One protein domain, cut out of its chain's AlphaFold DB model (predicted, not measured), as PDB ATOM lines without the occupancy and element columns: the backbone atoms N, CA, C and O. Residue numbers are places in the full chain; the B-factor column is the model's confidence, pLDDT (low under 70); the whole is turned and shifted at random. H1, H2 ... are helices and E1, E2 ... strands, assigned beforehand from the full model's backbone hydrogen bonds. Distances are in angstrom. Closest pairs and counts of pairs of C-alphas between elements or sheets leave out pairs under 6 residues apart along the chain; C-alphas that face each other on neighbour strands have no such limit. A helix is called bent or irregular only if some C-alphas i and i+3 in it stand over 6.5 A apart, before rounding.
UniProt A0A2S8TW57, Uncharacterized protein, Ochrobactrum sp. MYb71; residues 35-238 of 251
ATOM      1  N   VAL A  35     206.716 235.785 247.640       88.88
ATOM      2  CA  VAL A  35     206.072 237.067 247.334       88.88
ATOM      3  C   VAL A  35     206.892 237.803 246.286       88.88
ATOM      4  O   VAL A  35     206.366 238.109 245.221       88.88
ATOM      5  N   ALA A  36     208.191 237.983 246.531       88.75
ATOM      6  CA  ALA A  36     209.092 238.633 245.579       88.75
ATOM      7  C   ALA A  36     209.151 237.903 244.225       88.75
ATOM      8  O   ALA A  36     209.268 238.531 243.177       88.75
ATOM      9  N   MET A  37     209.062 236.570 244.218       89.06
ATOM     10  CA  MET A  37     209.038 235.789 242.975       89.06
ATOM     11  C   MET A  37     207.713 235.894 242.208       89.06
ATOM     12  O   MET A  37     207.702 235.732 240.985       89.06
ATOM     13  N   ALA A  38     206.607 236.165 242.899       91.62
ATOM     14  CA  ALA A  38     205.300 236.358 242.282       91.62
ATOM     15  C   ALA A  38     205.098 237.770 241.707       91.62
ATOM     16  O   ALA A  38     204.162 237.968 240.932       91.62
ATOM     17  N   GLU A  39     205.944 238.740 242.073       94.69
ATOM     18  CA  GLU A  39     205.828 240.124 241.613       94.69
ATOM     19  C   GLU A  39     205.970 240.239 240.091       94.69
ATOM     20  O   GLU A  39     206.895 239.693 239.483       94.69
ATOM     21  N   ASP A  40     205.061 241.001 239.480       96.56
ATOM     22  CA  ASP A  40     205.119 241.343 238.065       96.56
ATOM     23  C   ASP A  40     206.231 242.359 237.798       96.56
ATOM     24  O   ASP A  40     206.247 243.473 238.328       96.56
ATOM     25  N   VAL A  41     207.133 242.001 236.892       96.50
ATOM     26  CA  VAL A  41     208.243 242.841 236.460       96.50
ATOM     27  C   VAL A  41     207.993 243.330 235.047       96.50
ATOM     28  O   VAL A  41     207.649 242.568 234.141       96.50
ATOM     29  N   ARG A  42     208.214 244.632 234.844       97.50
ATOM     30  CA  ARG A  42     208.203 245.243 233.518       97.50
ATOM     31  C   ARG A  42     209.597 245.189 232.897       97.50
ATOM     32  O   ARG A  42     210.528 245.810 233.403       97.50
ATOM     33  N   ILE A  43     209.713 244.544 231.741       96.62
ATOM     34  CA  ILE A  43     210.914 244.549 230.897       96.62
ATOM     35  C   ILE A  43     210.640 245.398 229.657       96.62
ATOM     36  O   ILE A  43     209.603 245.237 229.019       96.62
ATOM     37  N   VAL A  44     211.564 246.296 229.297       96.56
ATOM     38  CA  VAL A  44     211.425 247.160 228.113       96.56
ATOM     39  C   VAL A  44     212.518 246.869 227.090       96.56
ATOM     40  O   VAL A  44     213.706 246.985 227.395       96.56
ATOM     41  N   ILE A  45     212.136 246.521 225.858       95.62
ATOM     42  CA  ILE A  45     213.068 246.207 224.767       95.62
ATOM     43  C   ILE A  45     212.590 246.862 223.480       95.62
ATOM     44  O   ILE A  45     211.516 246.562 222.988       95.62
ATOM     45  N   GLY A  46     213.417 247.737 222.899       89.50
ATOM     46  CA  GLY A  46     213.079 248.362 221.614       89.50
ATOM     47  C   GLY A  46     211.847 249.274 221.677       89.50
ATOM     48  O   GLY A  46     211.211 249.479 220.659       89.50
ATOM     49  N   GLY A  47     211.507 249.797 222.861       92.00
ATOM     50  CA  GLY A  47     210.286 250.580 223.100       92.00
ATOM     51  C   GLY A  47     209.088 249.741 223.559       92.00
ATOM     52  O   GLY A  47     208.165 250.277 224.164       92.00
ATOM     53  N   GLU A  48     209.147 248.425 223.377       95.25
ATOM     54  CA  GLU A  48     208.086 247.488 223.742       95.25
ATOM     55  C   GLU A  48     208.175 247.104 225.212       95.25
ATOM     56  O   GLU A  48     209.272 246.914 225.739       95.25
ATOM     57  N   SER A  49     207.029 246.989 225.880       96.31
ATOM     58  CA  SER A  49     206.949 246.654 227.303       96.31
ATOM     59  C   SER A  49     206.313 245.291 227.513       96.31
ATOM     60  O   SER A  49     205.189 245.056 227.073       96.31
ATOM     61  N   PHE A  50     207.009 244.445 228.263       97.38
ATOM     62  CA  PHE A  50     206.567 243.115 228.647       97.38
ATOM     63  C   PHE A  50     206.350 243.052 230.152       97.38
ATOM     64  O   PHE A  50     207.164 243.592 230.900       97.38
ATOM     65  N   ILE A  51     205.268 242.414 230.587       97.44
ATOM     66  CA  ILE A  51     204.923 242.214 231.994       97.44
ATOM     67  C   ILE A  51     204.824 240.714 232.254       97.44
ATOM     68  O   ILE A  51     204.021 240.012 231.635       97.44
ATOM     69  N   LEU A  52     205.659 240.231 233.165       95.94
ATOM     70  CA  LEU A  52     205.737 238.831 233.553       95.94
ATOM     71  C   LEU A  52     206.177 238.720 235.015       95.94
ATOM     72  O   LEU A  52     206.947 239.570 235.469       95.94
ATOM     73  N   PRO A  53     205.742 237.678 235.736       94.75
ATOM     74  CA  PRO A  53     206.170 237.478 237.106       94.75
ATOM     75  C   PRO A  53     207.661 237.142 237.153       94.75
ATOM     76  O   PRO A  53     208.189 236.475 236.256       94.75
ATOM     77  N   GLN A  54     208.339 237.576 238.212       92.94
ATOM     78  CA  GLN A  54     209.781 237.402 238.389       92.94
ATOM     79  C   GLN A  54     210.215 235.933 238.271       92.94
ATOM     80  O   GLN A  54     211.249 235.648 237.667       92.94
ATOM     81  N   VAL A  55     209.403 234.995 238.768       89.50
ATOM     82  CA  VAL A  55     209.649 233.545 238.678       89.50
ATOM     83  C   VAL A  55     209.709 233.013 237.238       89.50
ATOM     84  O   VAL A  55     210.342 231.993 236.978       89.50
ATOM     85  N   ALA A  56     209.076 233.694 236.280       92.62
ATOM     86  CA  ALA A  56     209.113 233.305 234.874       92.62
ATOM     87  C   ALA A  56     210.355 233.830 234.139       92.62
ATOM     88  O   ALA A  56     210.602 233.431 233.000       92.62
ATOM     89  N   ILE A  57     211.122 234.742 234.740       93.94
ATOM     90  CA  ILE A  57     212.310 235.325 234.120       93.94
ATOM     91  C   ILE A  57     213.498 234.397 234.369       93.94
ATOM     92  O   ILE A  57     214.065 234.366 235.456       93.94
ATOM     93  N   ASP A  58     213.917 233.685 233.328       91.88
ATOM     94  CA  ASP A  58     215.102 232.821 233.361       91.88
ATOM     95  C   ASP A  58     216.387 233.656 233.280       91.88
ATOM     96  O   ASP A  58     217.343 233.482 234.037       91.88
ATOM     97  N   ARG A  59     216.417 234.610 232.342       93.38
ATOM     98  CA  ARG A  59     217.583 235.468 232.112       93.38
ATOM     99  C   ARG A  59     217.191 236.778 231.442       93.38
ATOM    100  O   ARG A  59     216.294 236.813 230.608       93.38
ATOM    101  N   THR A  60     217.939 237.839 231.721       95.75
ATOM    102  CA  THR A  60     217.884 239.113 230.989       95.75
ATOM    103  C   THR A  60     219.267 239.489 230.460       95.75
ATOM    104  O   THR A  60     220.293 239.074 231.000       95.75
ATOM    105  N   TRP A  61     219.310 240.239 229.361       94.94
ATOM    106  CA  TRP A  61     220.537 240.805 228.800       94.94
ATOM    107  C   TRP A  61     220.228 242.080 228.012       94.94
ATOM    108  O   TRP A  61     219.072 242.448 227.794       94.94
ATOM    109  N   ASN A  62     221.269 242.785 227.567       93.81
ATOM    110  CA  ASN A  62     221.063 243.975 226.753       93.81
ATOM    111  C   ASN A  62     220.373 243.603 225.429       93.81
ATOM    112  O   ASN A  62     220.948 242.922 224.583       93.81
ATOM    113  N   GLY A  63     219.140 244.077 225.261       95.12
ATOM    114  CA  GLY A  63     218.344 243.848 224.061       95.12
ATOM    115  C   GLY A  63     217.540 242.551 224.051       95.12
ATOM    116  O   GLY A  63     216.984 242.249 222.999       95.12
ATOM    117  N   GLY A  64     217.436 241.813 225.163       97.25
ATOM    118  CA  GLY A  64     216.636 240.590 225.218       97.25
ATOM    119  C   GLY A  64     216.398 240.020 226.615       97.25
ATOM    120  O   GLY A  64     217.018 240.424 227.598       97.25
ATOM    121  N   PHE A  65     215.489 239.057 226.691       97.56
ATOM    122  CA  PHE A  65     215.216 238.253 227.876       97.56
ATOM    123  C   PHE A  65     214.773 236.848 227.479       97.56
ATOM    124  O   PHE A  65     214.424 236.592 226.327       97.56
ATOM    125  N   GLN A  66     214.801 235.936 228.442       97.44
ATOM    126  CA  GLN A  66     214.327 234.571 228.315       97.44
ATOM    127  C   GLN A  66     213.262 234.302 229.370       97.44
ATOM    128  O   GLN A  66     213.461 234.579 230.554       97.44
ATOM    129  N   VAL A  67     212.144 233.759 228.910       96.00
ATOM    130  CA  VAL A  67     211.025 233.304 229.721       96.00
ATOM    131  C   VAL A  67     211.151 231.801 229.907       96.00
ATOM    132  O   VAL A  67     211.369 231.075 228.932       96.00
ATOM    133  N   TRP A  68     211.002 231.340 231.141       92.75
ATOM    134  CA  TRP A  68     210.838 229.931 231.462       92.75
ATOM    135  C   TRP A  68     209.350 229.591 231.590       92.75
ATOM    136  O   TRP A  68     208.604 230.228 232.336       92.75
ATOM    137  N   ILE A  69     208.933 228.582 230.835       90.25
ATOM    138  CA  ILE A  69     207.586 228.023 230.810       90.25
ATOM    139  C   ILE A  69     207.661 226.704 231.573       90.25
ATOM    140  O   ILE A  69     208.077 225.677 231.040       90.25
ATOM    141  N   GLY A  70     207.313 226.744 232.854       82.50
ATOM    142  CA  GLY A  70     207.512 225.618 233.753       82.50
ATOM    143  C   GLY A  70     206.475 225.560 234.855       82.50
ATOM    144  O   GLY A  70     205.981 226.588 235.314       82.50
ATOM    145  N   VAL A  71     206.170 224.343 235.301       77.88
ATOM    146  CA  VAL A  71     205.383 224.127 236.516       77.88
ATOM    147  C   VAL A  71     206.286 224.415 237.709       77.88
ATOM    148  O   VAL A  71     207.214 223.647 237.987       77.88
ATOM    149  N   TYR A  72     206.048 225.527 238.398       70.62
ATOM    150  CA  TYR A  72     206.865 225.934 239.540       70.62
ATOM    151  C   TYR A  72     206.808 224.865 240.650       70.62
ATOM    152  O   TYR A  72     205.735 224.403 241.042       70.62
ATOM    153  N   GLY A  73     207.977 224.401 241.107       61.44
ATOM    154  CA  GLY A  73     208.098 223.357 242.137       61.44
ATOM    155  C   GLY A  73     207.896 221.916 241.663       61.44
ATOM    156  O   GLY A  73     207.527 221.053 242.469       61.44
ATOM    157  N   SER A  74     208.084 221.657 240.363       58.12
ATOM    158  CA  SER A  74     208.072 220.311 239.761       58.12
ATOM    159  C   SER A  74     209.459 219.653 239.696       58.12
ATOM    160  O   SER A  74     209.575 218.451 239.922       58.12
ATOM    161  N   THR A  75     210.517 220.425 239.448       52.56
ATOM    162  CA  THR A  75     211.909 220.026 239.695       52.56
ATOM    163  C   THR A  75     212.220 220.287 241.168       52.56
ATOM    164  O   THR A  75     211.626 221.182 241.755       52.56
ATOM    165  N   GLY A  76     213.108 219.510 241.799       51.12
ATOM    166  CA  GLY A  76     213.388 219.528 243.253       51.12
ATOM    167  C   GLY A  76     213.840 220.866 243.872       51.12
ATOM    168  O   GLY A  76     214.245 220.902 245.032       51.12
ATOM    169  N   GLU A  77     213.749 221.964 243.129       51.69
ATOM    170  CA  GLU A  77     213.837 223.345 243.576       51.69
ATOM    171  C   GLU A  77     212.578 223.715 244.387       51.69
ATOM    172  O   GLU A  77     211.608 224.294 243.906       51.69
ATOM    173  N   LEU A  78     212.639 223.343 245.670       53.81
ATOM    174  CA  LEU A  78     211.874 223.869 246.803       53.81
ATOM    175  C   LEU A  78     210.346 223.745 246.709       53.81
ATOM    176  O   LEU A  78     209.686 224.487 245.995       53.81
ATOM    177  N   LEU A  79     209.749 222.935 247.591       57.59
ATOM    178  CA  LEU A  79     208.301 222.925 247.867       57.59
ATOM    179  C   LEU A  79     207.711 224.336 248.094       57.59
ATOM    180  O   LEU A  79     206.554 224.559 247.748       57.59
ATOM    181  N   LYS A  80     208.517 225.291 248.592       62.28
ATOM    182  CA  LYS A  80     208.154 226.713 248.738       62.28
ATOM    183  C   LYS A  80     207.733 227.376 247.423       62.28
ATOM    184  O   LYS A  80     206.909 228.278 247.434       62.28
ATOM    185  N   SER A  81     208.239 226.924 246.276       63.69
ATOM    186  CA  SER A  81     207.837 227.483 244.980       63.69
ATOM    187  C   SER A  81     206.382 227.157 244.614       63.69
ATOM    188  O   SER A  81     205.782 227.874 243.820       63.69
ATOM    189  N   ARG A  82     205.750 226.162 245.257       69.69
ATOM    190  CA  ARG A  82     204.297 225.933 245.131       69.69
ATOM    191  C   ARG A  82     203.464 226.984 245.865       69.69
ATOM    192  O   ARG A  82     202.315 227.206 245.491       69.69
ATOM    193  N   GLU A  83     204.034 227.659 246.866       81.75
ATOM    194  CA  GLU A  83     203.394 228.793 247.550       81.75
ATOM    195  C   GLU A  83     203.295 230.023 246.634       81.75
ATOM    196  O   GLU A  83     202.507 230.925 246.903       81.75
ATOM    197  N   ILE A  84     204.035 230.037 245.516       86.06
ATOM    198  CA  ILE A  84     204.003 231.113 244.519       86.06
ATOM    199  C   ILE A  84     202.700 231.076 243.715       86.06
ATOM    200  O   ILE A  84     202.145 232.136 243.440       86.06
ATOM    201  N   CYS A  85     202.169 229.893 243.362       87.62
ATOM    202  CA  CYS A  85     200.995 229.781 242.481       87.62
ATOM    203  C   CYS A  85     199.819 230.705 242.870       87.62
ATOM    204  O   CYS A  85     199.350 231.440 241.998       87.62
ATOM    205  N   PRO A  86     199.335 230.730 244.133       90.31
ATOM    206  CA  PRO A  86     198.226 231.606 244.520       90.31
ATOM    207  C   PRO A  86     198.577 233.104 244.533       90.31
ATOM    208  O   PRO A  86     197.665 233.928 244.527       90.31
ATOM    209  N   LEU A  87     199.864 233.462 244.554       93.00
ATOM    210  CA  LEU A  87     200.343 234.847 244.584       93.00
ATOM    211  C   LEU A  87     200.485 235.453 243.179       93.00
ATOM    212  O   LEU A  87     200.475 236.674 243.036       93.00
ATOM    213  N   LEU A  88     200.592 234.620 242.138       93.12
ATOM    214  CA  LEU A  88     200.742 235.070 240.752       93.12
ATOM    215  C   LEU A  88     199.512 235.842 240.286       93.12
ATOM    216  O   LEU A  88     198.409 235.300 240.263       93.12
ATOM    217  N   THR A  89     199.692 237.074 239.828       95.69
ATOM    218  CA  THR A  89     198.626 237.956 239.318       95.69
ATOM    219  C   THR A  89     198.212 237.625 237.884       95.69
ATOM    220  O   THR A  89     197.027 237.712 237.563       95.69
ATOM    221  N   ARG A  90     199.160 237.204 237.038       95.81
ATOM    222  CA  ARG A  90     198.932 236.850 235.625       95.81
ATOM    223  C   ARG A  90     198.308 235.464 235.489       95.81
ATOM    224  O   ARG A  90     198.838 234.476 236.008       95.81
ATOM    225  N   GLN A  91     197.200 235.373 234.760       95.88
ATOM    226  CA  GLN A  91     196.426 234.138 234.623       95.88
ATOM    227  C   GLN A  91     197.186 233.054 233.856       95.88
ATOM    228  O   GLN A  91     197.120 231.886 234.239       95.88
ATOM    229  N   TRP A  92     197.961 233.418 232.832       95.62
ATOM    230  CA  TRP A  92     198.774 232.479 232.061       95.62
ATOM    231  C   TRP A  92     199.781 231.746 232.951       95.62
ATOM    232  O   TRP A  92     199.900 230.523 232.882       95.62
ATOM    233  N   SER A  93     200.464 232.488 233.826       93.88
ATOM    234  CA  SER A  93     201.510 231.945 234.691       93.88
ATOM    235  C   SER A  93     200.892 231.091 235.792       93.88
ATOM    236  O   SER A  93     201.346 229.974 236.038       93.88
ATOM    237  N   ARG A  94     199.772 231.546 236.372       92.38
ATOM    238  CA  ARG A  94     199.000 230.762 237.341       92.38
ATOM    239  C   ARG A  94     198.485 229.448 236.746       92.38
ATOM    240  O   ARG A  94     198.623 228.406 237.376       92.38
ATOM    241  N   SER A  95     197.952 229.480 235.521       92.12
ATOM    242  CA  SER A  95     197.451 228.295 234.804       92.12
ATOM    243  C   SER A  95     198.534 227.224 234.636       92.12
ATOM    244  O   SER A  95     198.280 226.049 234.891       92.12
ATOM    245  N   ILE A  96     199.756 227.631 234.272       90.94
ATOM    246  CA  ILE A  96     200.903 226.720 234.152       90.94
ATOM    247  C   ILE A  96     201.356 226.217 235.529       90.94
ATOM    248  O   ILE A  96     201.604 225.024 235.689       90.94
ATOM    249  N   CYS A  97     201.435 227.102 236.526       87.81
ATOM    250  CA  CYS A  97     201.858 226.755 237.885       87.81
ATOM    251  C   CYS A  97     200.967 225.678 238.514       87.81
ATOM    252  O   CYS A  97     201.451 224.745 239.150       87.81
ATOM    253  N   GLU A  98     199.654 225.793 238.316       85.38
ATOM    254  CA  GLU A  98     198.673 224.886 238.908       85.38
ATOM    255  C   GLU A  98     198.627 223.508 238.233       85.38
ATOM    256  O   GLU A  98     198.194 222.545 238.869       85.38
ATOM    257  N   SER A  99     199.027 223.393 236.960       85.44
ATOM    258  CA  SER A  99     198.926 222.128 236.230       85.44
ATOM    259  C   SER A  99     199.920 221.977 235.075       85.44
ATOM    260  O   SER A  99     199.898 222.719 234.086       85.44
ATOM    261  N   ALA A 100     200.682 220.877 235.130       83.31
ATOM    262  CA  ALA A 100     201.455 220.338 234.005       83.31
ATOM    263  C   ALA A 100     200.574 219.882 232.826       83.31
ATOM    264  O   ALA A 100     201.072 219.592 231.741       83.31
ATOM    265  N   PHE A 101     199.260 219.792 233.032       87.56
ATOM    266  CA  PHE A 101     198.278 219.475 232.005       87.56
ATOM    267  C   PHE A 101     197.501 220.716 231.548       87.56
ATOM    268  O   PHE A 101     196.448 220.579 230.937       87.56
ATOM    269  N   SER A 102     197.985 221.929 231.833       90.81
ATOM    270  CA  SER A 102     197.387 223.143 231.272       90.81
ATOM    271  C   SER A 102     197.617 223.227 229.752       90.81
ATOM    272  O   SER A 102     198.668 222.785 229.265       90.81
ATOM    273  N   PRO A 103     196.693 223.837 228.979       93.50
ATOM    274  CA  PRO A 103     196.858 223.964 227.533       93.50
ATOM    275  C   PRO A 103     198.132 224.727 227.174       93.50
ATOM    276  O   PRO A 103     198.851 224.344 226.255       93.50
ATOM    277  N   LEU A 104     198.453 225.774 227.939       94.00
ATOM    278  CA  LEU A 104     199.643 226.593 227.725       94.00
ATOM    279  C   LEU A 104     200.939 225.801 227.873       94.00
ATOM    280  O   LEU A 104     201.780 225.857 226.977       94.00
ATOM    281  N   TYR A 105     201.081 225.031 228.956       91.81
ATOM    282  CA  TYR A 105     202.276 224.214 229.173       91.81
ATOM    283  C   TYR A 105     202.466 223.183 228.054       91.81
ATOM    284  O   TYR A 105     203.576 222.954 227.586       91.81
ATOM    285  N   GLN A 106     201.371 222.609 227.550       90.81
ATOM    286  CA  GLN A 106     201.410 221.621 226.468       90.81
ATOM    287  C   GLN A 106     201.582 222.219 225.060       90.81
ATOM    288  O   GLN A 106     201.679 221.466 224.085       90.81
ATOM    289  N   SER A 107     201.614 223.546 224.926       92.44
ATOM    290  CA  SER A 107     201.628 224.228 223.622       92.44
ATOM    291  C   SER A 107     202.845 225.111 223.406       92.44
ATOM    292  O   SER A 107     203.235 225.309 222.258       92.44
ATOM    293  N   LEU A 108     203.448 225.610 224.483       93.88
ATOM    294  CA  LEU A 108     204.617 226.485 224.461       93.88
ATOM    295  C   LEU A 108     205.941 225.699 224.515       93.88
ATOM    296  O   LEU A 108     205.945 224.507 224.836       93.88
ATOM    297  N   PRO A 109     207.076 226.339 224.170       92.75
ATOM    298  CA  PRO A 109     208.384 225.766 224.436       92.75
ATOM    299  C   PRO A 109     208.772 226.014 225.898       92.75
ATOM    300  O   PRO A 109     208.439 227.058 226.454       92.75
ATOM    301  N   ASP A 110     209.561 225.119 226.487       90.38
ATOM    302  CA  ASP A 110     209.992 225.225 227.890       90.38
ATOM    303  C   ASP A 110     210.774 226.512 228.181       90.38
ATOM    304  O   ASP A 110     210.735 227.055 229.284       90.38
ATOM    305  N   ARG A 111     211.521 227.011 227.190       93.56
ATOM    306  CA  ARG A 111     212.230 228.289 227.274       93.56
ATOM    307  C   ARG A 111     212.064 229.076 225.987       93.56
ATOM    308  O   ARG A 111     212.359 228.573 224.902       93.56
ATOM    309  N   LEU A 112     211.683 230.338 226.132       96.81
ATOM    310  CA  LEU A 112     211.431 231.257 225.031       96.81
ATOM    311  C   LEU A 112     212.264 232.519 225.208       96.81
ATOM    312  O   LEU A 112     212.082 233.251 226.175       96.81
ATOM    313  N   ALA A 113     213.169 232.800 224.279       98.00
ATOM    314  CA  ALA A 113     213.902 234.055 224.265       98.00
ATOM    315  C   ALA A 113     213.192 235.081 223.378       98.00
ATOM    316  O   ALA A 113     212.812 234.750 222.259       98.00
ATOM    317  N   ILE A 114     213.055 236.316 223.858       98.19
ATOM    318  CA  ILE A 114     212.511 237.464 223.125       98.19
ATOM    319  C   ILE A 114     213.583 238.543 223.103       98.19
ATOM    320  O   ILE A 114     214.101 238.940 224.151       98.19
ATOM    321  N   MET A 115     213.960 239.009 221.915       98.00
ATOM    322  CA  MET A 115     215.077 239.942 221.778       98.00
ATOM    323  C   MET A 115     215.019 240.776 220.503       98.00
ATOM    324  O   MET A 115     214.304 240.457 219.558       98.00
ATOM    325  N   ARG A 116     215.835 241.831 220.451       97.94
ATOM    326  CA  ARG A 116     216.152 242.520 219.197       97.94
ATOM    327  C   ARG A 116     217.048 241.622 218.339       97.94
ATOM    328  O   ARG A 116     217.960 241.007 218.897       97.94
ATOM    329  N   PRO A 117     216.915 241.636 217.002       97.06
ATOM    330  CA  PRO A 117     217.832 240.915 216.116       97.06
ATOM    331  C   PRO A 117     219.313 241.233 216.378       97.06
ATOM    332  O   PRO A 117     220.160 240.345 216.375       97.06
ATOM    333  N   SER A 118     219.632 242.489 216.710       96.44
ATOM    334  CA  SER A 118     220.999 242.929 217.018       96.44
ATOM    335  C   SER A 118     221.597 242.304 218.286       96.44
ATOM    336  O   SER A 118     222.795 242.429 218.511       96.44
ATOM    337  N   ALA A 119     220.783 241.676 219.142       96.94
ATOM    338  CA  ALA A 119     221.234 241.021 220.369       96.94
ATOM    339  C   ALA A 119     221.639 239.552 220.151       96.94
ATOM    340  O   ALA A 119     222.196 238.941 221.060       96.94
ATOM    341  N   LEU A 120     221.410 238.993 218.957       96.31
ATOM    342  CA  LEU A 120     221.732 237.603 218.623       96.31
ATOM    343  C   LEU A 120     223.197 237.192 218.914       96.31
ATOM    344  O   LEU A 120     223.396 236.068 219.385       96.31
ATOM    345  N   PRO A 121     224.221 238.064 218.739       96.88
ATOM    346  CA  PRO A 121     225.612 237.736 219.069       96.88
ATOM    347  C   PRO A 121     225.879 237.367 220.538       96.88
ATOM    348  O   PRO A 121     226.943 236.826 220.832       96.88
ATOM    349  N   ILE A 122     224.932 237.582 221.466       95.38
ATOM    350  CA  ILE A 122     225.050 237.121 222.864       95.38
ATOM    351  C   ILE A 122     225.309 235.608 222.965       95.38
ATOM    352  O   ILE A 122     225.899 235.133 223.934       95.38
ATOM    353  N   TYR A 123     224.896 234.851 221.947       96.25
ATOM    354  CA  TYR A 123     225.086 233.407 221.862       96.25
ATOM    355  C   TYR A 123     226.454 232.975 221.315       96.25
ATOM    356  O   TYR A 123     226.703 231.774 221.227       96.25
ATOM    357  N   GLY A 124     227.350 233.911 220.976       95.75
ATOM    358  CA  GLY A 124     228.662 233.601 220.391       95.75
ATOM    359  C   GLY A 124     229.572 232.779 221.307       95.75
ATOM    360  O   GLY A 124     230.348 231.961 220.833       95.75
ATOM    361  N   ASN A 125     229.416 232.922 222.626       93.00
ATOM    362  CA  ASN A 125     230.210 232.181 223.616       93.00
ATOM    363  C   ASN A 125     229.523 230.897 224.116       93.00
ATOM    364  O   ASN A 125     230.053 230.208 224.988       93.00
ATOM    365  N   ALA A 126     228.329 230.577 223.612       94.00
ATOM    366  CA  ALA A 126     227.574 229.398 224.020       94.00
ATOM    367  C   ALA A 126     227.866 228.233 223.065       94.00
ATOM    368  O   ALA A 126     227.109 228.003 222.125       94.00
ATOM    369  N   PHE A 127     228.970 227.519 223.286       96.12
ATOM    370  CA  PHE A 127     229.349 226.371 222.457       96.12
ATOM    371  C   PHE A 127     228.385 225.197 222.619       96.12
ATOM    372  O   PHE A 127     228.011 224.814 223.728       96.12
ATOM    373  N   LEU A 128     227.995 224.622 221.485       95.12
ATOM    374  CA  LEU A 128     227.173 223.428 221.408       95.12
ATOM    375  C   LEU A 128     228.088 222.213 221.525       95.12
ATOM    376  O   LEU A 128     229.016 222.041 220.725       95.12
ATOM    377  N   ALA A 129     227.828 221.394 222.542       93.50
ATOM    378  CA  ALA A 129     228.652 220.241 222.872       93.50
ATOM    379  C   ALA A 129     228.897 219.375 221.629       93.50
ATOM    380  O   ALA A 129     227.949 219.016 220.939       93.50
ATOM    381  N   ASP A 130     230.163 219.059 221.356       93.81
ATOM    382  CA  ASP A 130     230.544 218.109 220.305       93.81
ATOM    383  C   ASP A 130     230.138 218.506 218.863       93.81
ATOM    384  O   ASP A 130     229.880 217.661 218.014       93.81
ATOM    385  N   THR A 131     230.066 219.808 218.546       89.56
ATOM    386  CA  THR A 131     229.758 220.279 217.168       89.56
ATOM    387  C   THR A 131     230.743 221.309 216.604       89.56
ATOM    388  O   THR A 131     230.629 221.687 215.437       89.56
ATOM    389  N   ASN A 132     231.699 221.775 217.422       92.62
ATOM    390  CA  ASN A 132     232.598 222.910 217.143       92.62
ATOM    391  C   ASN A 132     231.871 224.185 216.654       92.62
ATOM    392  O   ASN A 132     232.457 225.017 215.967       92.62
ATOM    393  N   GLN A 133     230.587 224.329 216.991       96.56
ATOM    394  CA  GLN A 133     229.767 225.494 216.675       96.56
ATOM    395  C   GLN A 133     229.286 226.146 217.965       96.56
ATOM    396  O   GLN A 133     228.955 225.476 218.947       96.56
ATOM    397  N   SER A 134     229.211 227.469 217.960       97.31
ATOM    398  CA  SER A 134     228.437 228.216 218.938       97.31
ATOM    399  C   SER A 134     226.946 228.141 218.610       97.31
ATOM    400  O   SER A 134     226.533 227.879 217.478       97.31
ATOM    401  N   LYS A 135     226.100 228.429 219.599       96.38
ATOM    402  CA  LYS A 135     224.670 228.619 219.373       96.38
ATOM    403  C   LYS A 135     224.434 229.751 218.369       96.38
ATOM    404  O   LYS A 135     223.526 229.617 217.557       96.38
ATOM    405  N   TYR A 136     225.254 230.811 218.384       97.62
ATOM    406  CA  TYR A 136     225.178 231.898 217.399       97.62
ATOM    407  C   TYR A 136     225.342 231.401 215.960       97.62
ATOM    408  O   TYR A 136     224.508 231.746 215.127       97.62
ATOM    409  N   ASP A 137     226.331 230.542 215.688       97.38
ATOM    410  CA  ASP A 137     226.590 230.014 214.336       97.38
ATOM    411  C   ASP A 137     225.369 229.299 213.745       97.38
ATOM    412  O   ASP A 137     225.142 229.331 212.538       97.38
ATOM    413  N   VAL A 138     224.556 228.677 214.603       96.50
ATOM    414  CA  VAL A 138     223.316 228.016 214.192       96.50
ATOM    415  C   VAL A 138     222.178 229.023 214.043       96.50
ATOM    416  O   VAL A 138     221.531 229.076 212.999       96.50
ATOM    417  N   VAL A 139     221.918 229.844 215.066       96.69
ATOM    418  CA  VAL A 139     220.736 230.726 215.071       96.69
ATOM    419  C   VAL A 139     220.857 231.903 214.105       96.69
ATOM    420  O   VAL A 139     219.837 232.433 213.676       96.69
ATOM    421  N   ALA A 140     222.076 232.288 213.713       96.75
ATOM    422  CA  ALA A 140     222.314 233.269 212.654       96.75
ATOM    423  C   ALA A 140     221.826 232.782 211.275       96.75
ATOM    424  O   ALA A 140     221.561 233.602 210.399       96.75
ATOM    425  N   GLY A 141     221.667 231.467 211.089       94.88
ATOM    426  CA  GLY A 141     221.085 230.872 209.884       94.88
ATOM    427  C   GLY A 141     219.552 230.870 209.849       94.88
ATOM    428  O   GLY A 141     218.974 230.461 208.843       94.88
ATOM    429  N   ILE A 142     218.871 231.297 210.920       95.69
ATOM    430  CA  ILE A 142     217.404 231.339 210.967       95.69
ATOM    431  C   ILE A 142     216.906 232.587 210.234       95.69
ATOM    432  O   ILE A 142     217.211 233.718 210.608       95.69
ATOM    433  N   GLN A 143     216.060 232.389 209.224       94.75
ATOM    434  CA  GLN A 143     215.317 233.483 208.606       94.75
ATOM    435  C   GLN A 143     214.104 233.834 209.476       94.75
ATOM    436  O   GLN A 143     213.111 233.111 209.491       94.75
ATOM    437  N   PHE A 144     214.143 234.945 210.203       95.69
ATOM    438  CA  PHE A 144     213.005 235.367 211.023       95.69
ATOM    439  C   PHE A 144     211.909 235.980 210.137       95.69
ATOM    440  O   PHE A 144     212.098 237.042 209.551       95.69
ATOM    441  N   SER A 145     210.768 235.296 210.024       95.06
ATOM    442  CA  SER A 145     209.573 235.754 209.298       95.06
ATOM    443  C   SER A 145     208.410 235.937 210.270       95.06
ATOM    444  O   SER A 145     208.355 235.238 211.276       95.06
ATOM    445  N   LEU A 146     207.478 236.847 209.974       95.19
ATOM    446  CA  LEU A 146     206.232 236.994 210.737       95.19
ATOM    447  C   LEU A 146     205.239 235.853 210.465       95.19
ATOM    448  O   LEU A 146     204.386 235.566 211.294       95.19
ATOM    449  N   GLU A 147     205.329 235.199 209.308       92.88
ATOM    450  CA  GLU A 147     204.301 234.250 208.858       92.88
ATOM    451  C   GLU A 147     204.567 232.813 209.305       92.88
ATOM    452  O   GLU A 147     203.644 232.017 209.491       92.88
ATOM    453  N   LYS A 148     205.848 232.459 209.421       92.12
ATOM    454  CA  LYS A 148     206.284 231.089 209.673       92.12
ATOM    455  C   LYS A 148     207.524 231.063 210.546       92.12
ATOM    456  O   LYS A 148     208.432 231.880 210.375       92.12
ATOM    457  N   ALA A 149     207.568 230.084 211.440       94.69
ATOM    458  CA  ALA A 149     208.784 229.784 212.169       94.69
ATOM    459  C   ALA A 149     209.750 229.060 211.228       94.69
ATOM    460  O   ALA A 149     209.353 228.165 210.480       94.69
ATOM    461  N   ASN A 150     211.020 229.450 211.265       94.12
ATOM    462  CA  ASN A 150     212.079 228.753 210.548       94.12
ATOM    463  C   ASN A 150     213.050 228.142 211.551       94.12
ATOM    464  O   ASN A 150     213.184 228.627 212.676       94.12
ATOM    465  N   LEU A 151     213.724 227.079 211.124       93.62
ATOM    466  CA  LEU A 151     214.632 226.310 211.961       93.62
ATOM    467  C   LEU A 151     216.028 226.260 211.356       93.62
ATOM    468  O   LEU A 151     216.195 226.235 210.136       93.62
ATOM    469  N   ALA A 152     217.020 226.178 212.231       94.19
ATOM    470  CA  ALA A 152     218.394 225.866 211.885       94.19
ATOM    471  C   ALA A 152     218.926 224.828 212.871       94.19
ATOM    472  O   ALA A 152     218.584 224.842 214.055       94.19
ATOM    473  N   CYS A 153     219.768 223.922 212.384       94.56
ATOM    474  CA  CYS A 153     220.381 222.890 213.208       94.56
ATOM    475  C   CYS A 153     221.898 222.947 213.090       94.56
ATOM    476  O   CYS A 153     222.432 223.268 212.028       94.56
ATOM    477  N   SER A 154     222.574 222.570 214.167       95.19
ATOM    478  CA  SER A 154     224.013 222.352 214.170       95.19
ATOM    479  C   SER A 154     224.424 221.211 213.233       95.19
ATOM    480  O   SER A 154     223.617 220.379 212.794       95.19
ATOM    481  N   ASN A 155     225.731 221.115 213.028       95.00
ATOM    482  CA  ASN A 155     226.415 219.905 212.617       95.00
ATOM    483  C   ASN A 155     226.010 218.739 213.527       95.00
ATOM    484  O   ASN A 155     225.621 218.927 214.686       95.00
ATOM    485  N   ALA A 156     226.072 217.531 212.974       93.56
ATOM    486  CA  ALA A 156     225.848 216.334 213.765       93.56
ATOM    487  C   ALA A 156     227.005 216.152 214.757       93.56
ATOM    488  O   ALA A 156     228.167 216.292 214.384       93.56
ATOM    489  N   THR A 157     226.650 215.836 215.996       93.12
ATOM    490  CA  THR A 157     227.563 215.309 217.020       93.12
ATOM    491  C   THR A 157     228.113 213.946 216.597       93.12
ATOM    492  O   THR A 157     227.605 213.321 215.658       93.12
ATOM    493  N   SER A 158     229.106 213.432 217.321       91.88
ATOM    494  CA  SER A 158     229.705 212.114 217.097       91.88
ATOM    495  C   SER A 158     228.686 210.968 217.168       91.88
ATOM    496  O   SER A 158     228.897 209.919 216.564       91.88
ATOM    497  N   ILE A 159     227.568 211.172 217.875       92.31
ATOM    498  CA  ILE A 159     226.456 210.217 218.006       92.31
ATOM    499  C   ILE A 159     225.297 210.489 217.031       92.31
ATOM    500  O   ILE A 159     224.226 209.901 217.156       92.31
ATOM    501  N   GLY A 160     225.469 211.403 216.072       89.81
ATOM    502  CA  GLY A 160     224.464 211.727 215.055       89.81
ATOM    503  C   GLY A 160     223.357 212.690 215.508       89.81
ATOM    504  O   GLY A 160     222.538 213.104 214.685       89.81
ATOM    505  N   HIS A 161     223.339 213.098 216.782       90.50
ATOM    506  CA  HIS A 161     222.399 214.093 217.307       90.50
ATOM    507  C   HIS A 161     222.718 215.498 216.771       90.50
ATOM    508  O   HIS A 161     223.883 215.825 216.545       90.50
ATOM    509  N   ARG A 162     221.699 216.350 216.606       92.94
ATOM    510  CA  ARG A 162     221.845 217.759 216.210       92.94
ATOM    511  C   ARG A 162     221.099 218.662 217.178       92.94
ATOM    512  O   ARG A 162     219.968 218.367 217.541       92.94
ATOM    513  N   PHE A 163     221.694 219.796 217.525       92.94
ATOM    514  CA  PHE A 163     220.998 220.846 218.261       92.94
ATOM    515  C   PHE A 163     220.232 221.709 217.266       92.94
ATOM    516  O   PHE A 163     220.845 222.358 216.419       92.94
ATOM    517  N   CYS A 164     218.907 221.706 217.354       93.94
ATOM    518  CA  CYS A 164     218.050 222.517 216.501       93.94
ATOM    519  C   CYS A 164     217.433 223.665 217.299       93.94
ATOM    520  O   CYS A 164     217.036 223.518 218.455       93.94
ATOM    521  N   PHE A 165     217.347 224.820 216.654       95.31
ATOM    522  CA  PHE A 165     216.699 226.009 217.181       95.31
ATOM    523  C   PHE A 165     215.707 226.509 216.149       95.31
ATOM    524  O   PHE A 165     215.967 226.431 214.946       95.31
ATOM    525  N   ALA A 166     214.603 227.054 216.631       96.31
ATOM    526  CA  ALA A 166     213.605 227.673 215.787       96.31
ATOM    527  C   ALA A 166     213.330 229.094 216.253       96.31
ATOM    528  O   ALA A 166     213.524 229.440 217.423       96.31
ATOM    529  N   GLY A 167     212.917 229.923 215.305       96.62
ATOM    530  CA  GLY A 167     212.615 231.313 215.566       96.62
ATOM    531  C   GLY A 167     211.580 231.883 214.615       96.62
ATOM    532  O   GLY A 167     211.386 231.399 213.497       96.62
ATOM    533  N   ILE A 168     210.915 232.930 215.088       97.62
ATOM    534  CA  ILE A 168     209.887 233.671 214.360       97.62
ATOM    535  C   ILE A 168     210.062 235.169 214.625       97.62
ATOM    536  O   ILE A 168     210.569 235.572 215.676       97.62
ATOM    537  N   GLY A 169     209.679 235.995 213.658       97.81
ATOM    538  CA  GLY A 169     209.550 237.432 213.859       97.81
ATOM    539  C   GLY A 169     208.289 237.771 214.657       97.81
ATOM    540  O   GLY A 169     207.298 237.038 214.634       97.81
ATOM    541  N   LEU A 170     208.325 238.911 215.337       97.00
ATOM    542  CA  LEU A 170     207.200 239.496 216.058       97.00
ATOM    543  C   LEU A 170     206.825 240.842 215.422       97.00
ATOM    544  O   LEU A 170     207.694 241.543 214.899       97.00
ATOM    545  N   ASP A 171     205.547 241.225 215.492       92.31
ATOM    546  CA  ASP A 171     205.002 242.419 214.812       92.31
ATOM    547  C   ASP A 171     205.689 243.735 215.221       92.31
ATOM    548  O   ASP A 171     205.683 244.711 214.476       92.31
ATOM    549  N   ASN A 172     206.329 243.757 216.389       91.50
ATOM    550  CA  ASN A 172     207.079 244.893 216.918       91.50
ATOM    551  C   ASN A 172     208.567 244.917 216.503       91.50
ATOM    552  O   ASN A 172     209.374 245.635 217.094       91.50
ATOM    553  N   GLY A 173     208.958 244.115 215.509       95.19
ATOM    554  CA  GLY A 173     210.333 244.047 215.003       95.19
ATOM    555  C   GLY A 173     211.306 243.285 215.910       95.19
ATOM    556  O   GLY A 173     212.507 243.234 215.627       95.19
ATOM    557  N   LEU A 174     210.813 242.683 216.995       97.94
ATOM    558  CA  LEU A 174     211.571 241.735 217.803       97.94
ATOM    559  C   LEU A 174     211.541 240.339 217.171       97.94
ATOM    560  O   LEU A 174     210.789 240.054 216.240       97.94
ATOM    561  N   ILE A 175     212.372 239.452 217.704       98.12
ATOM    562  CA  ILE A 175     212.398 238.036 217.353       98.12
ATOM    563  C   ILE A 175     212.160 237.189 218.594       98.12
ATOM    564  O   ILE A 175     212.567 237.555 219.702       98.12
ATOM    565  N   ALA A 176     211.535 236.039 218.381       98.12
ATOM    566  CA  ALA A 176     211.415 234.988 219.371       98.12
ATOM    567  C   ALA A 176     212.235 233.761 218.947       98.12
ATOM    568  O   ALA A 176     212.281 233.428 217.763       98.12
ATOM    569  N   LEU A 177     212.889 233.103 219.908       97.50
ATOM    570  CA  LEU A 177     213.813 231.989 219.682       97.50
ATOM    571  C   LEU A 177     213.660 230.915 220.772       97.50
ATOM    572  O   LEU A 177     213.648 231.239 221.960       97.50
ATOM    573  N   TRP A 178     213.609 229.641 220.387       96.19
ATOM    574  CA  TRP A 178     213.512 228.494 221.303       96.19
ATOM    575  C   TRP A 178     214.321 227.288 220.800       96.19
ATOM    576  O   TRP A 178     214.825 227.275 219.674       96.19
ATOM    577  N   ASN A 179     214.477 226.275 221.657       92.94
ATOM    578  CA  ASN A 179     215.058 224.987 221.273       92.94
ATOM    579  C   ASN A 179     213.988 224.152 220.558       92.94
ATOM    580  O   ASN A 179     212.901 223.972 221.103       92.94
ATOM    581  N   ALA A 180     214.288 223.644 219.366       91.12
ATOM    582  CA  ALA A 180     213.353 222.839 218.588       91.12
ATOM    583  C   ALA A 180     213.563 221.343 218.875       91.12
ATOM    584  O   ALA A 180     214.682 220.841 218.767       91.12
ATOM    585  N   GLU A 181     212.483 220.644 219.233       75.25
ATOM    586  CA  GLU A 181     212.486 219.201 219.534       75.25
ATOM    587  C   GLU A 181     212.309 218.338 218.269       75.25
ATOM    588  O   GLU A 181     212.840 217.234 218.199       75.25
ATOM    589  N   ASP A 182     211.598 218.838 217.249       63.84
ATOM    590  CA  ASP A 182     211.344 218.134 215.987       63.84
ATOM    591  C   ASP A 182     211.252 219.126 214.812       63.84
ATOM    592  O   ASP A 182     210.737 220.233 214.950       63.84
ATOM    593  N   ARG A 183     211.717 218.709 213.628       57.06
ATOM    594  CA  ARG A 183     211.711 219.493 212.382       57.06
ATOM    595  C   ARG A 183     210.311 219.712 211.801       57.06
ATOM    596  O   ARG A 183     210.156 220.539 210.905       57.06
ATOM    597  N   SER A 184     209.313 218.940 212.231       56.97
ATOM    598  CA  SER A 184     208.035 218.840 211.520       56.97
ATOM    599  C   SER A 184     206.975 219.876 211.923       56.97
ATOM    600  O   SER A 184     206.029 220.080 211.162       56.97
ATOM    601  N   ASN A 185     207.099 220.558 213.076       65.12
ATOM    602  CA  ASN A 185     205.967 221.325 213.623       65.12
ATOM    603  C   ASN A 185     206.299 222.672 214.300       65.12
ATOM    604  O   ASN A 185     205.567 223.129 215.187       65.12
ATOM    605  N   ASP A 186     207.358 223.352 213.857       78.38
ATOM    606  CA  ASP A 186     207.708 224.683 214.376       78.38
ATOM    607  C   ASP A 186     206.687 225.764 213.992       78.38
ATOM    608  O   ASP A 186     206.519 226.730 214.726       78.38
ATOM    609  N   ASN A 187     205.926 225.600 212.904       87.69
ATOM    610  CA  ASN A 187     204.909 226.586 212.511       87.69
ATOM    611  C   ASN A 187     203.754 226.697 213.514       87.69
ATOM    612  O   ASN A 187     203.275 227.799 213.779       87.69
ATOM    613  N   ARG A 188     203.311 225.575 214.095       92.06
ATOM    614  CA  ARG A 188     202.338 225.586 215.198       92.06
ATOM    615  C   ARG A 188     202.922 226.308 216.410       92.06
ATOM    616  O   ARG A 188     202.249 227.158 216.985       92.06
ATOM    617  N   MET A 189     204.175 225.999 216.753       92.69
ATOM    618  CA  MET A 189     204.877 226.631 217.870       92.69
ATOM    619  C   MET A 189     205.038 228.141 217.655       92.69
ATOM    620  O   MET A 189     204.752 228.915 218.557       92.69
ATOM    621  N   GLY A 190     205.398 228.573 216.445       94.75
ATOM    622  CA  GLY A 190     205.510 229.982 216.074       94.75
ATOM    623  C   GLY A 190     204.206 230.751 216.285       94.75
ATOM    624  O   GLY A 190     204.221 231.802 216.920       94.75
ATOM    625  N   LYS A 191     203.069 230.189 215.849       95.50
ATOM    626  CA  LYS A 191     201.737 230.775 216.098       95.50
ATOM    627  C   LYS A 191     201.424 230.878 217.589       95.50
ATOM    628  O   LYS A 191     200.926 231.906 218.041       95.50
ATOM    629  N   MET A 192     201.745 229.837 218.359       95.88
ATOM    630  CA  MET A 192     201.525 229.836 219.805       95.88
ATOM    631  C   MET A 192     202.406 230.878 220.505       95.88
ATOM    632  O   MET A 192     201.929 231.612 221.363       95.88
ATOM    633  N   VAL A 193     203.673 230.995 220.105       96.94
ATOM    634  CA  VAL A 193     204.609 232.010 220.603       96.94
ATOM    635  C   VAL A 193     204.102 233.419 220.297       96.94
ATOM    636  O   VAL A 193     204.090 234.258 221.192       96.94
ATOM    637  N   GLN A 194     203.631 233.686 219.078       96.75
ATOM    638  CA  GLN A 194     203.051 234.986 218.728       96.75
ATOM    639  C   GLN A 194     201.812 235.307 219.572       96.75
ATOM    640  O   GLN A 194     201.716 236.409 220.114       96.75
ATOM    641  N   SER A 195     200.904 234.339 219.748       97.25
ATOM    642  CA  SER A 195     199.739 234.495 220.631       97.25
ATOM    643  C   SER A 195     200.161 234.755 222.079       97.25
ATOM    644  O   SER A 195     199.649 235.672 222.713       97.25
ATOM    645  N   PHE A 196     201.164 234.039 222.590       97.88
ATOM    646  CA  PHE A 196     201.700 234.250 223.933       97.88
ATOM    647  C   PHE A 196     202.294 235.648 224.118       97.88
ATOM    648  O   PHE A 196     201.956 236.340 225.078       97.88
ATOM    649  N   VAL A 197     203.124 236.113 223.184       96.94
ATOM    650  CA  VAL A 197     203.699 237.462 223.260       96.94
ATOM    651  C   VAL A 197     202.598 238.524 223.267       96.94
ATOM    652  O   VAL A 197     202.624 239.431 224.097       96.94
ATOM    653  N   LYS A 198     201.611 238.383 222.377       95.88
ATOM    654  CA  LYS A 198     200.523 239.349 222.206       95.88
ATOM    655  C   LYS A 198     199.536 239.359 223.373       95.88
ATOM    656  O   LYS A 198     199.164 240.428 223.844       95.88
ATOM    657  N   ASN A 199     199.115 238.180 223.823       97.81
ATOM    658  CA  ASN A 199     197.971 238.010 224.718       97.81
ATOM    659  C   ASN A 199     198.375 237.714 226.172       97.81
ATOM    660  O   ASN A 199     197.536 237.843 227.056       97.81
ATOM    661  N   ALA A 200     199.623 237.318 226.453       97.50
ATOM    662  CA  ALA A 200     200.036 236.871 227.791       97.50
ATOM    663  C   ALA A 200     201.005 237.825 228.492       97.50
ATOM    664  O   ALA A 200     200.852 238.101 229.681       97.50
ATOM    665  N   ILE A 201     202.020 238.316 227.779       96.69
ATOM    666  CA  ILE A 201     203.123 239.090 228.378       96.69
ATOM    667  C   ILE A 201     203.179 240.539 227.900       96.69
ATOM    668  O   ILE A 201     204.066 241.273 228.317       96.69
ATOM    669  N   GLY A 202     202.240 240.977 227.062       93.31
ATOM    670  CA  GLY A 202     202.041 242.396 226.769       93.31
ATOM    671  C   GLY A 202     201.533 243.183 227.986       93.31
ATOM    672  O   GLY A 202     201.303 242.637 229.070       93.31
ATOM    673  N   LEU A 203     201.314 244.489 227.798       92.19
ATOM    674  CA  LEU A 203     200.790 245.383 228.845       92.19
ATOM    675  C   LEU A 203     199.475 244.886 229.454       92.19
ATOM    676  O   LEU A 203     199.269 244.973 230.663       92.19
ATOM    677  N   THR A 204     198.599 244.352 228.612       94.62
ATOM    678  CA  THR A 204     197.328 243.747 229.000       94.62
ATOM    679  C   THR A 204     197.370 242.257 228.712       94.62
ATOM    680  O   THR A 204     197.934 241.837 227.704       94.62
ATOM    681  N   GLU A 205     196.773 241.465 229.598       97.62
ATOM    682  CA  GLU A 205     196.575 240.034 229.381       97.62
ATOM    683  C   GLU A 205     195.171 239.785 228.826       97.62
ATOM    684  O   GLU A 205     194.188 240.239 229.408       97.62
ATOM    685  N   ASP A 206     195.088 239.025 227.737       97.88
ATOM    686  CA  ASP A 206     193.863 238.412 227.229       97.88
ATOM    687  C   ASP A 206     193.988 236.888 227.353       97.88
ATOM    688  O   ASP A 206     194.296 236.156 226.407       97.88
ATOM    689  N   PHE A 207     193.779 236.408 228.579       96.56
ATOM    690  CA  PHE A 207     193.932 234.995 228.900       96.56
ATOM    691  C   PHE A 207     192.923 234.107 228.162       96.56
ATOM    692  O   PHE A 207     193.248 232.971 227.834       96.56
ATOM    693  N   SER A 208     191.716 234.597 227.858       95.25
ATOM    694  CA  SER A 208     190.707 233.774 227.178       95.25
ATOM    695  C   SER A 208     191.100 233.458 225.736       95.25
ATOM    696  O   SER A 208     190.993 232.303 225.317       95.25
ATOM    697  N   THR A 209     191.583 234.456 224.989       96.38
ATOM    698  CA  THR A 209     192.118 234.240 223.636       96.38
ATOM    699  C   THR A 209     193.346 233.329 223.686       96.38
ATOM    700  O   THR A 209     193.445 232.378 222.913       96.38
ATOM    701  N   LEU A 210     194.235 233.554 224.655       97.19
ATOM    702  CA  LEU A 210     195.438 232.750 224.852       97.19
ATOM    703  C   LEU A 210     195.145 231.266 225.153       97.19
ATOM    704  O   LEU A 210     195.757 230.390 224.544       97.19
ATOM    705  N   ASP A 211     194.237 230.970 226.090       95.19
ATOM    706  CA  ASP A 211     193.894 229.593 226.490       95.19
ATOM    707  C   ASP A 211     193.225 228.849 225.322       95.19
ATOM    708  O   ASP A 211     193.517 227.679 225.079       95.19
ATOM    709  N   ARG A 212     192.399 229.543 224.525       95.31
ATOM    710  CA  ARG A 212     191.788 228.989 223.307       95.31
ATOM    711  C   ARG A 212     192.822 228.653 222.237       95.31
ATOM    712  O   ARG A 212     192.786 227.557 221.676       95.31
ATOM    713  N   ASP A 213     193.746 229.573 221.973       96.00
ATOM    714  CA  ASP A 213     194.825 229.350 221.012       96.00
ATOM    715  C   ASP A 213     195.711 228.182 221.449       96.00
ATOM    716  O   ASP A 213     196.055 227.333 220.629       96.00
ATOM    717  N   ALA A 214     196.016 228.086 222.745       94.94
ATOM    718  CA  ALA A 214     196.779 226.975 223.297       94.94
ATOM    719  C   ALA A 214     196.055 225.635 223.124       94.94
ATOM    720  O   ALA A 214     196.666 224.663 222.695       94.94
ATOM    721  N   VAL A 215     194.742 225.567 223.357       93.56
ATOM    722  CA  VAL A 215     193.983 224.332 223.106       93.56
ATOM    723  C   VAL A 215     194.081 223.894 221.644       93.56
ATOM    724  O   VAL A 215     194.364 222.726 221.370       93.56
ATOM    725  N   LYS A 216     193.913 224.836 220.712       92.31
ATOM    726  CA  LYS A 216     194.003 224.583 219.270       92.31
ATOM    727  C   LYS A 216     195.411 224.194 218.819       92.31
ATOM    728  O   LYS A 216     195.583 223.421 217.878       92.31
ATOM    729  N   LEU A 217     196.425 224.765 219.461       92.19
ATOM    730  CA  LEU A 217     197.834 224.607 219.116       92.19
ATOM    731  C   LEU A 217     198.557 223.631 220.053       92.19
ATOM    732  O   LEU A 217     199.786 223.648 220.079       92.19
ATOM    733  N   ARG A 218     197.843 222.747 220.764       89.56
ATOM    734  CA  ARG A 218     198.416 221.700 221.631       89.56
ATOM    735  C   ARG A 218     199.425 220.823 220.882       89.56
ATOM    736  O   ARG A 218     199.260 220.540 219.691       89.56
ATOM    737  N   LYS A 219     200.510 220.400 221.556       87.25
ATOM    738  CA  LYS A 219     201.488 219.450 220.981       87.25
ATOM    739  C   LYS A 219     200.749 218.148 220.628       87.25
ATOM    740  O   LYS A 219     200.082 217.607 221.506       87.25
ATOM    741  N   PRO A 220     200.882 217.613 219.396       81.94
ATOM    742  CA  PRO A 220     200.231 216.353 219.025       81.94
ATOM    743  C   PRO A 220     200.571 215.199 219.976       81.94
ATOM    744  O   PRO A 220     199.714 214.386 220.293       81.94
ATOM    745  N   PHE A 221     201.807 215.192 220.485       81.00
ATOM    746  CA  PHE A 221     202.338 214.177 221.397       81.00
ATOM    747  C   PHE A 221     202.379 214.650 222.858       81.00
ATOM    748  O   PHE A 221     203.169 214.148 223.654       81.00
ATOM    749  N   ALA A 222     201.579 215.660 223.223       83.69
ATOM    750  CA  ALA A 222     201.469 216.072 224.617       83.69
ATOM    751  C   ALA A 222     200.895 214.929 225.475       83.69
ATOM    752  O   ALA A 222     199.957 214.251 225.037       83.69
ATOM    753  N   PRO A 223     201.392 214.754 226.714       83.69
ATOM    754  CA  PRO A 223     200.909 213.711 227.604       83.69
ATOM    755  C   PRO A 223     199.413 213.871 227.886       83.69
ATOM    756  O   PRO A 223     198.878 214.982 227.953       83.69
ATOM    757  N   CYS A 224     198.751 212.735 228.072       84.31
ATOM    758  CA  CYS A 224     197.333 212.651 228.386       84.31
ATOM    759  C   CYS A 224     197.122 212.278 229.854       84.31
ATOM    760  O   CYS A 224     197.878 211.494 230.428       84.31
ATOM    761  N   PHE A 225     196.058 212.802 230.454       82.75
ATOM    762  CA  PHE A 225     195.642 212.485 231.811       82.75
ATOM    763  C   PHE A 225     194.405 211.585 231.771       82.75
ATOM    764  O   PHE A 225     193.326 212.024 231.385       82.75
ATOM    765  N   ALA A 226     194.555 210.310 232.143       83.31
ATOM    766  CA  ALA A 226     193.459 209.331 232.133       83.31
ATOM    767  C   ALA A 226     192.694 209.263 230.786       83.31
ATOM    768  O   ALA A 226     191.468 209.172 230.753       83.31
ATOM    769  N   GLY A 227     193.421 209.346 229.665       82.44
ATOM    770  CA  GLY A 227     192.846 209.329 228.312       82.44
ATOM    771  C   GLY A 227     192.244 210.658 227.840       82.44
ATOM    772  O   GLY A 227     191.760 210.733 226.714       82.44
ATOM    773  N   GLN A 228     192.292 211.707 228.664       85.62
ATOM    774  CA  GLN A 228     191.890 213.070 228.313       85.62
ATOM    775  C   GLN A 228     193.120 213.943 228.030       85.62
ATOM    776  O   GLN A 228     194.187 213.691 228.595       85.62
ATOM    777  N   PRO A 229     193.010 214.974 227.170       85.00
ATOM    778  CA  PRO A 229     194.142 215.848 226.854       85.00
ATOM    779  C   PRO A 229     194.635 216.625 228.079       85.00
ATOM    780  O   PRO A 229     195.826 216.926 228.177       85.00
ATOM    781  N   TYR A 230     193.729 216.887 229.027       90.06
ATOM    782  CA  TYR A 230     193.986 217.686 230.215       90.06
ATOM    783  C   TYR A 230     193.409 217.050 231.487       90.06
ATOM    784  O   TYR A 230     192.590 216.130 231.433       90.06
ATOM    785  N   ASP A 231     193.818 217.562 232.649       88.69
ATOM    786  CA  ASP A 231     193.231 217.179 233.935       88.69
ATOM    787  C   ASP A 231     191.750 217.601 234.052       88.69
ATOM    788  O   ASP A 231     191.248 218.422 233.284       88.69
ATOM    789  N   LYS A 232     191.037 217.077 235.055       89.44
ATOM    790  CA  LYS A 232     189.597 217.333 235.243       89.44
ATOM    791  C   LYS A 232     189.242 218.823 235.377       89.44
ATOM    792  O   LYS A 232     188.212 219.240 234.850       89.44
ATOM    793  N   LYS A 233     190.048 219.611 236.099       89.06
ATOM    794  CA  LYS A 233     189.791 221.045 236.327       89.06
ATOM    795  C   LYS A 233     189.950 221.811 235.016       89.06
ATOM    796  O   LYS A 233     189.103 222.631 234.676       89.06
ATOM    797  N   THR A 234     191.007 221.502 234.275       89.69
ATOM    798  CA  THR A 234     191.292 222.093 232.970       89.69
ATOM    799  C   THR A 234     190.232 221.695 231.945       89.69
ATOM    800  O   THR A 234     189.699 222.568 231.266       89.69
ATOM    801  N   MET A 235     189.839 220.419 231.893       91.00
ATOM    802  CA  MET A 235     188.777 219.939 231.003       91.00
ATOM    803  C   MET A 235     187.462 220.687 231.225       91.00
ATOM    804  O   MET A 235     186.856 221.131 230.259       91.00
ATOM    805  N   ALA A 236     187.056 220.910 232.479       90.56
ATOM    806  CA  ALA A 236     185.842 221.670 232.781       90.56
ATOM    807  C   ALA A 236     185.885 223.122 232.262       90.56
ATOM    808  O   ALA A 236     184.840 223.691 231.965       90.56
ATOM    809  N   ARG A 237     187.079 223.721 232.135       89.12
ATOM    810  CA  ARG A 237     187.262 225.081 231.604       89.12
ATOM    811  C   ARG A 237     187.218 225.135 230.076       89.12
ATOM    812  O   ARG A 237     186.732 226.119 229.529       89.12
ATOM    813  N   VAL A 238     187.743 224.111 229.401       89.75
ATOM    814  CA  VAL A 238     187.982 224.134 227.943       89.75
ATOM    815  C   VAL A 238     187.057 223.222 227.136       89.75
ATOM    816  O   VAL A 238     187.186 223.156 225.917       89.75
TER     817      VAL A 238
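AT A GLANCE: This is residues 35 to 238 of the 251 residues of an uncharacterized protein of Ochrobactrum sp. MYb71 (UniProt A0A2S8TW57). A twisted slab of six strands stands in the body, with H6 slanting over one of its faces and H7 folded back beside H6, while on the opposite face short H5 sits over E7 and H4, next to H5, lies beside the strands. A separate hairpin, E1 and E2, sits near one end of E4 and E5, and H8 lies far out after a long unnamed stretch. The 204 printed residues hold eight helices and eight strands in the order H1 E1 E2 E3 E4 H2 H3 E5 H4 H5 E6 E7 E8 H6 H7 H8. The large sheet runs E3 E4 E5 E8 E7 E6, antiparallel throughout, and the class is mixed. The whole is compact, with a radius of gyration of the C-alphas of 17.0 A and spans of 46 by 41 by 36 A.

HOW THE PARTS SIT: The sheet has edge strands E3, residues 57 to 61, and E6, residues 150 to 153. Its inner strands are E4, 64 to 68, E5, 111 to 115, E8, 175 to 180, and E7, 164 to 169. Within hydrogen-bond range are N 66 and O 59 for E3 and E4, 2.8 A; N 67 and O 112 for E4 and E5, 2.8 A; N 113 and O 177 for E5 and E8, 2.8 A; N 176 and O 168 for E8 and E7, 2.9 A; and N 152 and O 165 for E7 and E6, 2.9 A. E6, E7 and E8 form a meander, each strand the antiparallel neighbour of the one before. H6, residues 186 to 199, is on the sheet at a height of 9.4 A, over E8 and E7, slantwise at 47 degrees to E7 on the local plane; its closest C-alphas to E7 are those of Gly 190 and Ile 168, 6.0 A. H6 and H7, residues 207 to 216, touch as a helical hairpin at a shallow tilt of 10 degrees, opposite ways; their closest C-alphas, of Asn 199 and Leu 210, are 5.8 A apart. H7 touches H3, residues 91 to 98, at a steep tilt of 60 degrees, the same way, closest at the C-alphas of Phe 207 and Gln 91, 6.3 A. On the opposite face from H6, H5, residues 135 to 139, is over E7, and it touches H4, residues 117 to 125, at the C-alphas of Tyr 136 and Tyr 123, 4.7 A. E1, residues 40 to 45, and E2, residues 48 to 53, are an antiparallel hairpin, with N 43 and O 50 at 2.8 A. Every O i to N i+4 pair is within hydrogen-bond range in H3, H5, H6, H7 and H8, residues 232 to 238; H4 has 0 of 5 but 4 of 6 O i to N i+3 pairs, H2, residues 79 to 83, has 0 of 1 but 2 of 2, and H1, residues 35 to 38, is too short for an i+4 pair.

IN THESE COORDINATES: H1 begins at C-alpha 35, (206.072, 237.067, 247.334), and H8 ends at C-alpha 238, (187.982, 224.134, 227.943). H6 is 19.5 A long from C-alpha 186, (207.708, 224.683, 214.376); E7 is 17.4 A and H4 16.9 A. H4 is irregular, with C-alphas 118 and 121 7.2 A apart.

THE WHOLE: The C-alphas of Asn 132 and Ala 236, the two farthest apart, are 49.3 A from each other. The printed part has no cut; the links H3 to E5 and H7 to H8 are long. Mean pLDDT of the printed part is 90.6, and residues 73 to 82 and 182 to 185 are under 70.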